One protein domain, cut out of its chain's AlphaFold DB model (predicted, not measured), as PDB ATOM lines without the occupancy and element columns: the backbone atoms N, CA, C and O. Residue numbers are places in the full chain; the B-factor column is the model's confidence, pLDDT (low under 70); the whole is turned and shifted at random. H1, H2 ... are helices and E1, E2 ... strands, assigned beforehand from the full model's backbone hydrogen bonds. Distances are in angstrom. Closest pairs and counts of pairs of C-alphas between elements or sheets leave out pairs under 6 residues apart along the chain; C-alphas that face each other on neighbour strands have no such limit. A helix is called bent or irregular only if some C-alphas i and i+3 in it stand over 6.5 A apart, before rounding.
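This is residues 10 to 117 of the 118 residues of an uncharacterized protein of Rhodanobacter sp. FW510-R10 (UniProt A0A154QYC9). A long helical hairpin, H3 beside H4a, runs out from a helical head in which H2 crosses the last part of H4a and H4b folds back past the bend in H4. A tiny strand hairpin, E1 and E2, lies beside residues 34 to 41 of H2, and the short H1 sits at the corner before H2. The printed part has 108 residues, with two named strands and four named helices in the order E1, E2, H1, H2, H3, H4; the sheet E1 - E2 is antiparallel and the class is mostly helix. The whole is a loose rod, with a radius of gyration of the C-alphas of 17.9 A and spans of 55 by 25 by 24 A.

Find C-alpha 10 at (155.945, 165.026, 135.884), where E1, residues 10 to 12, begins; E2 follows at residues 15 to 17. H1 takes residues 20 to 23, and H2 runs from residue 27 to 42 over 22.5 A. Look next at C-alpha 45, (154.650, 164.257, 147.296): from there H3 runs 30.2 A to residue 65. H4, residues 70 to 115, was assigned as one helix by its hydrogen bonds but is bent, with C-alphas 102 and 105 9.1 A apart. Its arm H4a, residues 70 to 102, is 47.0 A long with a kink of 28 degrees near residue 88; H4b, residues 105 to 115, is 15.3 A long and ends at C-alpha 115, (143.585, 175.001, 132.794).

Start at the hairpin E1 and E2, at 147 degrees, where N 10 and O 17 are 3.2 A apart and N 17 and O 10 2.8 A, within hydrogen-bond range. The closest C-alphas of E1 and H2 are those of Thr 10 and Ala 37, 7.5 A apart. H1 and H2 only just touch, with 3 pairs of C-alphas within 8 A, and only at the corner by their link; Ile 22 and Arg 30 have the closest C-alphas, 6.3 A apart. H2 touches residues 91 to 102 of H4a, opposite ways at a steep tilt of 54 degrees, with the C-alphas of Gly 39 and Ala 95 closest at 4.3 A. With its residues 28 to 33, H2 also touches H4b, about perpendicular at 77 degrees; the closest C-alphas, of Val 29 and Gly 111, are 4.8 A apart. H3 and H4a form a helical hairpin and touch at a shallow tilt of 7 degrees, opposite ways, with the C-alphas of Ala 56 and Leu 77 closest at 6.2 A. H3 and H4b are apart. In H2, H3 and H4b every O i to N i+4 pair is within hydrogen-bond range, in H4a 27 of 29, and H1 is too short for such a pair.

Compare Ala 27 and Gly 67, whose C-alphas are the two farthest apart, 55.3 A. The printed part has no cut, and the five links between its elements are tight. In the B-factor column the mean pLDDT of the printed part is 74.4; look for low confidence, under 70, in 28 residues, among them residues 10 to 23 and 82 to 86.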
ATOM      1  N   THR A  10     155.523 166.205 135.125       46.44
ATOM      2  CA  THR A  10     155.945 165.026 135.884       46.44
ATOM      3  C   THR A  10     157.411 165.187 136.215       46.44
ATOM      4  O   THR A  10     158.211 165.555 135.359       46.44
ATOM      5  N   ILE A  11     157.757 164.936 137.470       49.66
ATOM      6  CA  ILE A  11     159.143 164.950 137.915       49.66
ATOM      7  C   ILE A  11     159.552 163.499 138.035       49.66
ATOM      8  O   ILE A  11     159.035 162.784 138.886       49.66
ATOM      9  N   ALA A  12     160.419 163.066 137.131       45.28
ATOM     10  CA  ALA A  12     160.966 161.720 137.110       45.28
ATOM     11  C   ALA A  12     162.484 161.840 137.244       45.28
ATOM     12  O   ALA A  12     163.110 162.562 136.471       45.28
ATOM     13  N   PHE A  13     163.072 161.167 138.237       46.81
ATOM     14  CA  PHE A  13     164.530 161.082 138.413       46.81
ATOM     15  C   PHE A  13     165.253 162.445 138.413       46.81
ATOM     16  O   PHE A  13     166.246 162.640 137.718       46.81
ATOM     17  N   GLY A  14     164.710 163.437 139.131       51.19
ATOM     18  CA  GLY A  14     165.283 164.791 139.190       51.19
ATOM     19  C   GLY A  14     165.094 165.634 137.920       51.19
ATOM     20  O   GLY A  14     165.521 166.785 137.884       51.19
ATOM     21  N   ARG A  15     164.423 165.107 136.888       53.22
ATOM     22  CA  ARG A  15     164.107 165.830 135.653       53.22
ATOM     23  C   ARG A  15     162.645 166.247 135.618       53.22
ATOM     24  O   ARG A  15     161.739 165.448 135.854       53.22
ATOM     25  N   LEU A  16     162.425 167.512 135.281       60.25
ATOM     26  CA  LEU A  16     161.105 168.074 135.044       60.25
ATOM     27  C   LEU A  16     160.696 167.791 133.597       60.25
ATOM     28  O   LEU A  16     161.183 168.441 132.674       60.25
ATOM     29  N   MET A  17     159.804 166.829 133.386       60.00
ATOM     30  CA  MET A  17     159.217 166.607 132.071       60.00
ATOM     31  C   MET A  17     158.046 167.561 131.868       60.00
ATOM     32  O   MET A  17     157.071 167.554 132.623       60.00
ATOM     33  N   VAL A  18     158.169 168.408 130.849       63.78
ATOM     34  CA  VAL A  18     157.187 169.429 130.486       63.78
ATOM     35  C   VAL A  18     156.601 169.056 129.129       63.78
ATOM     36  O   VAL A  18     157.326 168.938 128.146       63.78
ATOM     37  N   SER A  19     155.284 168.851 129.069       66.44
ATOM     38  CA  SER A  19     154.586 168.610 127.801       66.44
ATOM     39  C   SER A  19     154.735 169.810 126.857       66.44
ATOM     40  O   SER A  19     154.688 170.956 127.304       66.44
ATOM     41  N   ARG A  20     154.848 169.564 125.545       67.00
ATOM     42  CA  ARG A  20     154.972 170.615 124.517       67.00
ATOM     43  C   ARG A  20     153.822 171.630 124.570       67.00
ATOM     44  O   ARG A  20     154.071 172.824 124.494       67.00
ATOM     45  N   ALA A  21     152.609 171.177 124.894       66.19
ATOM     46  CA  ALA A  21     151.446 172.044 125.107       66.19
ATOM     47  C   ALA A  21     151.626 173.079 126.239       66.19
ATOM     48  O   ALA A  21     150.932 174.091 126.276       66.19
ATOM     49  N   ILE A  22     152.543 172.837 127.184       65.94
ATOM     50  CA  ILE A  22     152.907 173.805 128.225       65.94
ATOM     51  C   ILE A  22     153.931 174.806 127.688       65.94
ATOM     52  O   ILE A  22     153.874 175.969 128.073       65.94
ATOM     53  N   LEU A  23     154.845 174.399 126.805       69.62
ATOM     54  CA  LEU A  23     155.800 175.322 126.178       69.62
ATOM     55  C   LEU A  23     155.070 176.385 125.350       69.62
ATOM     56  O   LEU A  23     155.414 177.565 125.450       69.62
ATOM     57  N   ASP A  24     153.997 175.977 124.672       78.88
ATOM     58  CA  ASP A  24     153.122 176.848 123.880       78.88
ATOM     59  C   ASP A  24     152.159 177.689 124.747       78.88
ATOM     60  O   ASP A  24     151.491 178.600 124.256       78.88
ATOM     61  N   ALA A  25     152.081 177.426 126.058       77.44
ATOM     62  CA  ALA A  25     151.212 178.175 126.959       77.44
ATOM     63  C   ALA A  25     151.760 179.591 127.244       77.44
ATOM     64  O   ALA A  25     152.978 179.815 127.240       77.44
ATOM     65  N   PRO A  26     150.893 180.561 127.592       81.88
ATOM     66  CA  PRO A  26     151.329 181.900 127.979       81.88
ATOM     67  C   PRO A  26     152.351 181.876 129.127       81.88
ATOM     68  O   PRO A  26     152.271 181.043 130.033       81.88
ATOM     69  N   ALA A  27     153.296 182.821 129.136       82.69
ATOM     70  CA  ALA A  27     154.410 182.832 130.093       82.69
ATOM     71  C   ALA A  27     153.967 182.775 131.569       82.69
ATOM     72  O   ALA A  27     154.594 182.086 132.376       82.69
ATOM     73  N   TYR A  28     152.859 183.435 131.920       78.50
ATOM     74  CA  TYR A  28     152.298 183.396 133.274       78.50
ATOM     75  C   TYR A  28     151.761 182.003 133.654       78.50
ATOM     76  O   TYR A  28     151.904 181.578 134.799       78.50
ATOM     77  N   VAL A  29     151.196 181.261 132.694       80.12
ATOM     78  CA  VAL A  29     150.713 179.884 132.891       80.12
ATOM     79  C   VAL A  29     151.891 178.945 133.100       80.12
ATOM     80  O   VAL A  29     151.862 178.128 134.017       80.12
ATOM     81  N   ARG A  30     152.953 179.090 132.298       83.12
ATOM     82  CA  ARG A  30     154.178 178.297 132.462       83.12
ATOM     83  C   ARG A  30     154.778 178.490 133.846       83.12
ATOM     84  O   ARG A  30     155.014 177.505 134.536       83.12
ATOM     85  N   ARG A  31     154.953 179.743 134.283       83.56
ATOM     86  CA  ARG A  31     155.473 180.060 135.625       83.56
ATOM     87  C   ARG A  31     154.641 179.400 136.722       83.56
ATOM     88  O   ARG A  31     155.208 178.754 137.595       83.56
ATOM     89  N   PHE A  32     153.312 179.477 136.631       84.50
ATOM     90  CA  PHE A  32     152.424 178.795 137.571       84.50
ATOM     91  C   PHE A  32     152.605 177.266 137.567       84.50
ATOM     92  O   PHE A  32     152.750 176.661 138.628       84.50
ATOM     93  N   LEU A  33     152.616 176.626 136.393       81.75
ATOM     94  CA  LEU A  33     152.732 175.168 136.280       81.75
ATOM     95  C   LEU A  33     154.079 174.647 136.794       81.75
ATOM     96  O   LEU A  33     154.120 173.614 137.463       81.75
ATOM     97  N   LEU A  34     155.160 175.379 136.519       83.00
ATOM     98  CA  LEU A  34     156.499 175.078 137.022       83.00
ATOM     99  C   LEU A  34     156.571 175.261 138.544       83.00
ATOM    100  O   LEU A  34     157.016 174.351 139.239       83.00
ATOM    101  N   ALA A  35     156.056 176.375 139.079       85.12
ATOM    102  CA  ALA A  35     156.033 176.642 140.519       85.12
ATOM    103  C   ALA A  35     155.216 175.594 141.293       85.12
ATOM    104  O   ALA A  35     155.634 175.105 142.341       85.12
ATOM    105  N   ARG A  36     154.083 175.163 140.735       83.56
ATOM    106  CA  ARG A  36     153.264 174.087 141.305       83.56
ATOM    107  C   ARG A  36     153.963 172.729 141.256       83.56
ATOM    108  O   ARG A  36     153.813 171.915 142.164       83.56
ATOM    109  N   ALA A  37     154.705 172.441 140.188       79.31
ATOM    110  CA  ALA A  37     155.503 171.223 140.109       79.31
ATOM    111  C   ALA A  37     156.644 171.230 141.131       79.31
ATOM    112  O   ALA A  37     156.843 170.228 141.810       79.31
ATOM    113  N   TRP A  38     157.305 172.374 141.309       81.31
ATOM    114  CA  TRP A  38     158.296 172.577 142.361       81.31
ATOM    115  C   TRP A  38     157.706 172.367 143.760       81.31
ATOM    116  O   TRP A  38     158.281 171.641 144.566       81.31
ATOM    117  N   GLY A  39     156.502 172.889 144.016       80.81
ATOM    118  CA  GLY A  39     155.777 172.654 145.268       80.81
ATOM    119  C   GLY A  39     155.598 171.171 145.602       80.81
ATOM    120  O   GLY A  39     155.774 170.777 146.754       80.81
ATOM    121  N   ARG A  40     155.351 170.326 144.594       81.69
ATOM    122  CA  ARG A  40     155.270 168.865 144.771       81.69
ATOM    123  C   ARG A  40     156.616 168.216 145.114       81.69
ATOM    124  O   ARG A  40     156.617 167.201 145.807       81.69
ATOM    125  N   VAL A  41     157.739 168.778 144.654       77.56
ATOM    126  CA  VAL A  41     159.095 168.311 145.015       77.56
ATOM    127  C   VAL A  41     159.414 168.663 146.450       77.56
ATOM    128  O   VAL A  41     159.746 167.776 147.226       77.56
ATOM    129  N   VAL A  42     159.282 169.943 146.804       80.12
ATOM    130  CA  VAL A  42     159.636 170.453 148.135       80.12
ATOM    131  C   VAL A  42     158.818 169.754 149.218       80.12
ATOM    132  O   VAL A  42     159.330 169.450 150.288       80.12
ATOM    133  N   ARG A  43     157.551 169.443 148.929       80.94
ATOM    134  CA  ARG A  43     156.670 168.704 149.840       80.94
ATOM    135  C   ARG A  43     156.843 167.181 149.785       80.94
ATOM    136  O   ARG A  43     156.117 166.471 150.471       80.94
ATOM    137  N   GLY A  44     157.751 166.662 148.957       76.19
ATOM    138  CA  GLY A  44     158.035 165.229 148.867       76.19
ATOM    139  C   GLY A  44     156.854 164.382 148.386       76.19
ATOM    140  O   GLY A  44     156.810 163.184 148.650       76.19
ATOM    141  N   HIS A  45     155.882 164.964 147.672       80.25
ATOM    142  CA  HIS A  45     154.650 164.257 147.296       80.25
ATOM    143  C   HIS A  45     154.911 163.053 146.393       80.25
ATOM    144  O   HIS A  45     154.191 162.061 146.484       80.25
ATOM    145  N   LEU A  46     155.933 163.133 145.534       71.00
ATOM    146  CA  LEU A  46     156.316 162.036 144.644       71.00
ATOM    147  C   LEU A  46     156.896 160.856 145.435       71.00
ATOM    148  O   LEU A  46     156.462 159.724 145.243       71.00
ATOM    149  N   LEU A  47     157.806 161.135 146.374       72.69
ATOM    150  CA  LEU A  47     158.383 160.133 147.276       72.69
ATOM    151  C   LEU A  47     157.305 159.496 148.151       72.69
ATOM    152  O   LEU A  47     157.272 158.279 148.282       72.69
ATOM    153  N   ALA A  48     156.374 160.296 148.675       73.88
ATOM    154  CA  ALA A  48     155.247 159.785 149.443       73.88
ATOM    155  C   ALA A  48     154.349 158.857 148.607       73.88
ATOM    156  O   ALA A  48     153.912 157.824 149.100       73.88
ATOM    157  N   SER A  49     154.070 159.187 147.339       73.69
ATOM    158  CA  SER A  49     153.316 158.296 146.444       73.69
ATOM    159  C   SER A  49     154.061 156.995 146.142       73.69
ATOM    160  O   SER A  49     153.447 155.934 146.170       73.69
ATOM    161  N   VAL A  50     155.368 157.065 145.869       73.06
ATOM    162  CA  VAL A  50     156.192 155.875 145.606       73.06
ATOM    163  C   VAL A  50     156.282 154.997 146.851       73.06
ATOM    164  O   VAL A  50     156.090 153.793 146.747       73.06
ATOM    165  N   GLY A  51     156.491 155.586 148.031       72.38
ATOM    166  CA  GLY A  51     156.508 154.859 149.301       72.38
ATOM    167  C   GLY A  51     155.194 154.125 149.560       72.38
ATOM    168  O   GLY A  51     155.209 152.942 149.872       72.38
ATOM    169  N   VAL A  52     154.052 154.782 149.329       76.19
ATOM    170  CA  VAL A  52     152.730 154.142 149.438       76.19
ATOM    171  C   VAL A  52     152.585 152.975 148.455       76.19
ATOM    172  O   VAL A  52     152.100 151.917 148.844       76.19
ATOM    173  N   LEU A  53     153.042 153.132 147.207       74.69
ATOM    174  CA  LEU A  53     152.993 152.066 146.202       74.69
ATOM    175  C   LEU A  53     153.883 150.872 146.583       74.69
ATOM    176  O   LEU A  53     153.460 149.727 146.454       74.69
ATOM    177  N   LEU A  54     155.093 151.132 147.083       76.69
ATOM    178  CA  LEU A  54     156.018 150.094 147.539       76.69
ATOM    179  C   LEU A  54     155.473 149.360 148.766       76.69
ATOM    180  O   LEU A  54     155.520 148.136 148.803       76.69
ATOM    181  N   CYS A  55     154.902 150.078 149.737       76.62
ATOM    182  CA  CYS A  55     154.235 149.473 150.888       76.62
ATOM    183  C   CYS A  55     153.045 148.601 150.465       76.62
ATOM    184  O   CYS A  55     152.884 147.504 150.991       76.62
ATOM    185  N   ALA A  56     152.247 149.054 149.493       74.75
ATOM    186  CA  ALA A  56     151.140 148.276 148.941       74.75
ATOM    187  C   ALA A  56     151.631 146.994 148.254       74.75
ATOM    188  O   ALA A  56     151.095 145.918 148.503       74.75
ATOM    189  N   GLY A  57     152.677 147.102 147.428       73.00
ATOM    190  CA  GLY A  57     153.294 145.959 146.756       73.00
ATOM    191  C   GLY A  57     153.928 144.970 147.736       73.00
ATOM    192  O   GLY A  57     153.757 143.767 147.585       73.00
ATOM    193  N   ALA A  58     154.599 145.457 148.782       76.62
ATOM    194  CA  ALA A  58     155.165 144.609 149.829       76.62
ATOM    195  C   ALA A  58     154.072 143.878 150.621       76.62
ATOM    196  O   ALA A  58     154.173 142.672 150.828       76.62
ATOM    197  N   ALA A  59     152.999 144.576 151.008       73.25
ATOM    198  CA  ALA A  59     151.843 143.954 151.652       73.25
ATOM    199  C   ALA A  59     151.203 142.889 150.750       73.25
ATOM    200  O   ALA A  59     150.801 141.835 151.239       73.25
ATOM    201  N   ALA A  60     151.180 143.133 149.436       72.25
ATOM    202  CA  ALA A  60     150.674 142.179 148.465       72.25
ATOM    203  C   ALA A  60     151.516 140.910 148.362       72.25
ATOM    204  O   ALA A  60     150.972 139.809 148.401       72.25
ATOM    205  N   LEU A  61     152.837 141.066 148.291       73.06
ATOM    206  CA  LEU A  61     153.771 139.947 148.247       73.06
ATOM    207  C   LEU A  61     153.729 139.126 149.541       73.06
ATOM    208  O   LEU A  61     153.677 137.905 149.476       73.06
ATOM    209  N   ILE A  62     153.675 139.782 150.706       74.12
ATOM    210  CA  ILE A  62     153.548 139.096 152.002       74.12
ATOM    211  C   ILE A  62     152.216 138.341 152.090       74.12
ATOM    212  O   ILE A  62     152.182 137.223 152.594       74.12
ATOM    213  N   GLY A  63     151.120 138.939 151.612       70.19
ATOM    214  CA  GLY A  63     149.809 138.292 151.572       70.19
ATOM    215  C   GLY A  63     149.810 137.039 150.695       70.19
ATOM    216  O   GLY A  63     149.366 135.984 151.144       70.19
ATOM    217  N   ALA A  64     150.376 137.138 149.490       69.12
ATOM    218  CA  ALA A  64     150.498 136.015 148.564       69.12
ATOM    219  C   ALA A  64     151.363 134.874 149.133       69.12
ATOM    220  O   ALA A  64     150.971 133.714 149.060       69.12
ATOM    221  N   ASP A  65     152.494 135.200 149.765       73.62
ATOM    222  CA  ASP A  65     153.418 134.216 150.356       73.62
ATOM    223  C   ASP A  65     152.827 133.509 151.594       73.62
ATOM    224  O   ASP A  65     153.158 132.371 151.914       73.62
ATOM    225  N   ARG A  66     151.895 134.169 152.290       73.50
ATOM    226  CA  ARG A  66     151.199 133.646 153.480       73.50
ATOM    227  C   ARG A  66     149.882 132.925 153.155       73.50
ATOM    228  O   ARG A  66     149.204 132.499 154.087       73.50
ATOM    229  N   GLY A  67     149.512 132.802 151.877       67.19
ATOM    230  CA  GLY A  67     148.267 132.157 151.445       67.19
ATOM    231  C   GLY A  67     146.996 132.946 151.782       67.19
ATOM    232  O   GLY A  67     145.945 132.346 151.995       67.19
ATOM    233  N   PHE A  68     147.079 134.280 151.879       65.88
ATOM    234  CA  PHE A  68     145.890 135.115 152.069       65.88
ATOM    235  C   PHE A  68     144.980 135.085 150.838       65.88
ATOM    236  O   PHE A  68     145.445 135.114 149.702       65.88
ATOM    237  N   ASP A  69     143.675 135.105 151.104       72.69
ATOM    238  CA  ASP A  69     142.614 135.152 150.103       72.69
ATOM    239  C   ASP A  69     142.766 136.383 149.185       72.69
ATOM    240  O   ASP A  69     142.955 137.513 149.656       72.69
ATOM    241  N   GLU A  70     142.671 136.180 147.870       69.69
ATOM    242  CA  GLU A  70     142.862 137.220 146.845       69.69
ATOM    243  C   GLU A  70     141.905 138.408 147.050       69.69
ATOM    244  O   GLU A  70     142.231 139.560 146.746       69.69
ATOM    245  N   VAL A  71     140.741 138.146 147.650       68.06
ATOM    246  CA  VAL A  71     139.734 139.151 148.012       68.06
ATOM    247  C   VAL A  71     140.241 140.094 149.110       68.06
ATOM    248  O   VAL A  71     140.048 141.310 149.021       68.06
ATOM    249  N   ALA A  72     140.934 139.570 150.125       65.31
ATOM    250  CA  ALA A  72     141.520 140.378 151.195       65.31
ATOM    251  C   ALA A  72     142.665 141.250 150.663       65.31
ATOM    252  O   ALA A  72     142.813 142.413 151.054       65.31
ATOM    253  N   LEU A  73     143.428 140.717 149.707       70.44
ATOM    254  CA  LEU A  73     144.471 141.458 149.019       70.44
ATOM    255  C   LEU A  73     143.904 142.615 148.181       70.44
ATOM    256  O   LEU A  73     144.382 143.751 148.270       70.44
ATOM    257  N   ALA A  74     142.854 142.355 147.401       70.62
ATOM    258  CA  ALA A  74     142.169 143.374 146.613       70.62
ATOM    259  C   ALA A  74     141.553 144.471 147.501       70.62
ATOM    260  O   ALA A  74     141.647 145.663 147.184       70.62
ATOM    261  N   ALA A  75     140.986 144.100 148.653       70.31
ATOM    262  CA  ALA A  75     140.478 145.045 149.642       70.31
ATOM    263  C   ALA A  75     141.598 145.937 150.211       70.31
ATOM    264  O   ALA A  75     141.446 147.158 150.267       70.31
ATOM    265  N   ALA A  76     142.759 145.369 150.546       68.88
ATOM    266  CA  ALA A  76     143.903 146.138 151.035       68.88
ATOM    267  C   ALA A  76     144.446 147.113 149.973       68.88
ATOM    268  O   ALA A  76     144.647 148.296 150.255       68.88
ATOM    269  N   LEU A  77     144.623 146.649 148.731       72.88
ATOM    270  CA  LEU A  77     145.089 147.486 147.621       72.88
ATOM    271  C   LEU A  77     144.099 148.608 147.293       72.88
ATOM    272  O   LEU A  77     144.511 149.753 147.096       72.88
ATOM    273  N   SER A  78     142.795 148.317 147.290       74.12
ATOM    274  CA  SER A  78     141.768 149.341 147.085       74.12
ATOM    275  C   SER A  78     141.777 150.392 148.199       74.12
ATOM    276  O   SER A  78     141.698 151.582 147.895       74.12
ATOM    277  N   GLY A  79     141.986 149.990 149.459       71.75
ATOM    278  CA  GLY A  79     142.160 150.904 150.589       71.75
ATOM    279  C   GLY A  79     143.372 151.825 150.427       71.75
ATOM    280  O   GLY A  79     143.272 153.033 150.655       71.75
ATOM    281  N   VAL A  80     144.501 151.298 149.947       71.38
ATOM    282  CA  VAL A  80     145.698 152.104 149.664       71.38
ATOM    283  C   VAL A  80     145.465 153.087 148.512       71.38
ATOM    284  O   VAL A  80     145.863 154.251 148.605       71.38
ATOM    285  N   ILE A  81     144.779 152.661 147.449       71.19
ATOM    286  CA  ILE A  81     144.392 153.543 146.339       71.19
ATOM    287  C   ILE A  81     143.470 154.657 146.847       71.19
ATOM    288  O   ILE A  81     143.670 155.822 146.499       71.19
ATOM    289  N   TRP A  82     142.507 154.330 147.711       69.69
ATOM    290  CA  TRP A  82     141.580 155.295 148.305       69.69
ATOM    291  C   TRP A  82     142.288 156.315 149.200       69.69
ATOM    292  O   TRP A  82     142.039 157.515 149.090       69.69
ATOM    293  N   LEU A  83     143.225 155.869 150.040       67.81
ATOM    294  CA  LEU A  83     144.060 156.749 150.862       67.81
ATOM    295  C   LEU A  83     144.964 157.639 150.001       67.81
ATOM    296  O   LEU A  83     145.100 158.837 150.266       67.81
ATOM    297  N   GLY A  84     145.532 157.079 148.931       69.50
ATOM    298  CA  GLY A  84     146.263 157.833 147.918       69.50
ATOM    299  C   GLY A  84     145.388 158.915 147.284       69.50
ATOM    300  O   GLY A  84     145.813 160.067 147.185       69.50
ATOM    301  N   TRP A  85     144.147 158.570 146.932       68.69
ATOM    302  CA  TRP A  85     143.174 159.479 146.331       68.69
ATOM    303  C   TRP A  85     142.738 160.600 147.279       68.69
ATOM    304  O   TRP A  85     142.764 161.770 146.898       68.69
ATOM    305  N   LEU A  86     142.407 160.281 148.532       67.94
ATOM    306  CA  LEU A  86     142.093 161.272 149.569       67.94
ATOM    307  C   LEU A  86     143.263 162.239 149.795       67.94
ATOM    308  O   LEU A  86     143.069 163.446 149.960       67.94
ATOM    309  N   GLY A  87     144.492 161.724 149.727       70.31
ATOM    310  CA  GLY A  87     145.710 162.519 149.816       70.31
ATOM    311  C   GLY A  87     145.940 163.451 148.622       70.31
ATOM    312  O   GLY A  87     146.590 164.482 148.794       70.31
ATOM    313  N   LEU A  88     145.406 163.150 147.430       73.06
ATOM    314  CA  LEU A  88     145.652 163.950 146.222       73.06
ATOM    315  C   LEU A  88     145.179 165.391 146.386       73.06
ATOM    316  O   LEU A  88     145.926 166.300 146.037       73.06
ATOM    317  N   ARG A  89     143.983 165.612 146.946       76.44
ATOM    318  CA  ARG A  89     143.424 166.963 147.093       76.44
ATOM    319  C   ARG A  89     144.269 167.823 148.036       76.44
ATOM    320  O   ARG A  89     144.691 168.914 147.661       76.44
ATOM    321  N   LYS A  90     144.622 167.279 149.203       82.12
ATOM    322  CA  LYS A  90     145.520 167.945 150.157       82.12
ATOM    323  C   LYS A  90     146.882 168.254 149.526       82.12
ATOM    324  O   LYS A  90     147.358 169.380 149.606       82.12
ATOM    325  N   ARG A  91     147.483 167.286 148.827       81.25
ATOM    326  CA  ARG A  91     148.766 167.471 148.128       81.25
ATOM    327  C   ARG A  91     148.667 168.527 147.024       81.25
ATOM    328  O   ARG A  91     149.596 169.308 146.833       81.25
ATOM    329  N   THR A  92     147.543 168.601 146.307       81.25
ATOM    330  CA  THR A  92     147.334 169.661 145.315       81.25
ATOM    331  C   THR A  92     147.200 171.040 145.941       81.25
ATOM    332  O   THR A  92     147.738 171.984 145.366       81.25
ATOM    333  N   ASP A  93     146.549 171.153 147.098       85.19
ATOM    334  CA  ASP A  93     146.390 172.420 147.815       85.19
ATOM    335  C   ASP A  93     147.732 172.891 148.399       85.19
ATOM    336  O   ASP A  93     148.109 174.051 148.248       85.19
ATOM    337  N   GLU A  94     148.522 171.978 148.970       85.88
ATOM    338  CA  GLU A  94     149.885 172.262 149.437       85.88
ATOM    339  C   GLU A  94     150.807 172.718 148.296       85.88
ATOM    340  O   GLU A  94     151.585 173.659 148.459       85.88
ATOM    341  N   ALA A  95     150.720 172.074 147.129       84.50
ATOM    342  CA  ALA A  95     151.492 172.468 145.955       84.50
ATOM    343  C   ALA A  95     151.048 173.830 145.393       84.50
ATOM    344  O   ALA A  95     151.888 174.605 144.933       84.50
ATOM    345  N   ASP A  96     149.749 174.136 145.444       84.44
ATOM    346  CA  ASP A  96     149.199 175.440 145.060       84.44
ATOM    347  C   ASP A  96     149.644 176.543 146.031       84.44
ATOM    348  O   ASP A  96     149.953 177.642 145.579       84.44
ATOM    349  N   ALA A  97     149.740 176.254 147.332       87.00
ATOM    350  CA  ALA A  97     150.239 177.200 148.330       87.00
ATOM    351  C   ALA A  97     151.711 177.572 148.083       87.00
ATOM    352  O   ALA A  97     152.078 178.743 148.144       87.00
ATOM    353  N   VAL A  98     152.550 176.595 147.720       86.06
ATOM    354  CA  VAL A  98     153.939 176.872 147.308       86.06
ATOM    355  C   VAL A  98     153.985 177.627 145.974       86.06
ATOM    356  O   VAL A  98     154.817 178.505 145.779       86.06
ATOM    357  N   ALA A  99     153.079 177.339 145.038       85.94
ATOM    358  CA  ALA A  99     153.003 178.113 143.801       85.94
ATOM    359  C   ALA A  99     152.585 179.573 144.056       85.94
ATOM    360  O   ALA A  99     153.094 180.482 143.396       85.94
ATOM    361  N   ALA A 100     151.683 179.800 145.014       86.81
ATOM    362  CA  ALA A 100     151.221 181.122 145.417       86.81
ATOM    363  C   ALA A 100     152.346 181.961 146.030       86.81
ATOM    364  O   ALA A 100     152.456 183.138 145.695       86.81
ATOM    365  N   SER A 101     153.231 181.364 146.835       88.31
ATOM    366  CA  SER A 101     154.382 182.089 147.393       88.31
ATOM    367  C   SER A 101     155.418 182.503 146.338       88.31
ATOM    368  O   SER A 101     156.189 183.425 146.580       88.31
ATOM    369  N   LEU A 102     155.427 181.861 145.162       86.00
ATOM    370  CA  LEU A 102     156.383 182.137 144.081       86.00
ATOM    371  C   LEU A 102     155.826 183.039 142.969       86.00
ATOM    372  O   LEU A 102     156.566 183.825 142.383       86.00
ATOM    373  N   VAL A 103     154.541 182.904 142.626       86.12
ATOM    374  CA  VAL A 103     153.919 183.588 141.468       86.12
ATOM    375  C   VAL A 103     152.761 184.507 141.893       86.12
ATOM    376  O   VAL A 103     152.158 185.188 141.062       86.12
ATOM    377  N   GLY A 104     152.442 184.542 143.188       85.38
ATOM    378  CA  GLY A 104     151.316 185.279 143.752       85.38
ATOM    379  C   GLY A 104     149.956 184.633 143.459       85.38
ATOM    380  O   GLY A 104     149.752 183.939 142.456       85.38
ATOM    381  N   ASP A 105     148.965 184.926 144.303       83.75
ATOM    382  CA  ASP A 105     147.598 184.396 144.171       83.75
ATOM    383  C   ASP A 105     146.916 184.790 142.856       83.75
ATOM    384  O   ASP A 105     146.081 184.060 142.310       83.75
ATOM    385  N   ALA A 106     147.261 185.959 142.311       80.75
ATOM    386  CA  ALA A 106     146.798 186.390 140.995       80.75
ATOM    387  C   ALA A 106     147.306 185.456 139.882       80.75
ATOM    388  O   ALA A 106     146.514 185.034 139.033       80.75
ATOM    389  N   GLY A 107     148.584 185.065 139.937       77.06
ATOM    390  CA  GLY A 107     149.196 184.114 139.009       77.06
ATOM    391  C   GLY A 107     148.581 182.720 139.115       77.06
ATOM    392  O   GLY A 107     148.229 182.116 138.099       77.06
ATOM    393  N   VAL A 108     148.334 182.252 140.342       78.62
ATOM    394  CA  VAL A 108     147.655 180.971 140.602       78.62
ATOM    395  C   VAL A 108     146.228 180.967 140.047       78.62
ATOM    396  O   VAL A 108     145.827 180.040 139.338       78.62
ATOM    397  N   ARG A 109     145.442 182.023 140.297       82.62
ATOM    398  CA  ARG A 109     144.074 182.147 139.759       82.62
ATOM    399  C   ARG A 109     144.056 182.197 138.231       82.62
ATOM    400  O   ARG A 109     143.201 181.558 137.616       82.62
ATOM    401  N   ALA A 110     144.988 182.921 137.614       79.75
ATOM    402  CA  ALA A 110     145.114 182.988 136.160       79.75
ATOM    403  C   ALA A 110     145.471 181.620 135.553       79.75
ATOM    404  O   ALA A 110     144.812 181.182 134.607       79.75
ATOM    405  N   GLY A 111     146.433 180.907 136.144       77.06
ATOM    406  CA  GLY A 111     146.811 179.557 135.729       77.06
ATOM    407  C   GLY A 111     145.669 178.544 135.865       77.06
ATOM    408  O   GLY A 111     145.398 177.784 134.934       77.06
ATOM    409  N   ARG A 112     144.919 178.579 136.978       77.06
ATOM    410  CA  ARG A 112     143.737 177.717 137.174       77.06
ATOM    411  C   ARG A 112     142.618 177.997 136.175       77.06
ATOM    412  O   ARG A 112     141.963 177.054 135.742       77.06
ATOM    413  N   ARG A 113     142.374 179.262 135.819       81.19
ATOM    414  CA  ARG A 113     141.365 179.623 134.807       81.19
ATOM    415  C   ARG A 113     141.752 179.126 133.422       81.19
ATOM    416  O   ARG A 113     140.899 178.593 132.726       81.19
ATOM    417  N   TRP A 114     143.025 179.249 133.051       78.69
ATOM    418  CA  TRP A 114     143.523 178.729 131.779       78.69
ATOM    419  C   TRP A 114     143.362 177.207 131.688       78.69
ATOM    420  O   TRP A 114     142.806 176.713 130.714       78.69
ATOM    421  N   ARG A 115     143.718 176.469 132.751       69.50
ATOM    422  CA  ARG A 115     143.585 175.001 132.794       69.50
ATOM    423  C   ARG A 115     142.141 174.496 132.660       69.50
ATOM    424  O   ARG A 115     141.950 173.344 132.313       69.50
ATOM    425  N   ARG A 116     141.132 175.318 132.974       73.44
ATOM    426  CA  ARG A 116     139.710 174.951 132.824       73.44
ATOM    427  C   ARG A 116     139.142 175.234 131.429       73.44
ATOM    428  O   ARG A 116     138.011 174.846 131.174       73.44
ATOM    429  N   ARG A 117     139.863 175.971 130.577       64.81
ATOM    430  CA  ARG A 117     139.388 176.404 129.250       64.81
ATOM    431  C   ARG A 117     139.854 175.509 128.098       64.81
ATOM    432  O   ARG A 117     139.330 175.672 127.004       64.81
TER     433      ARG A 117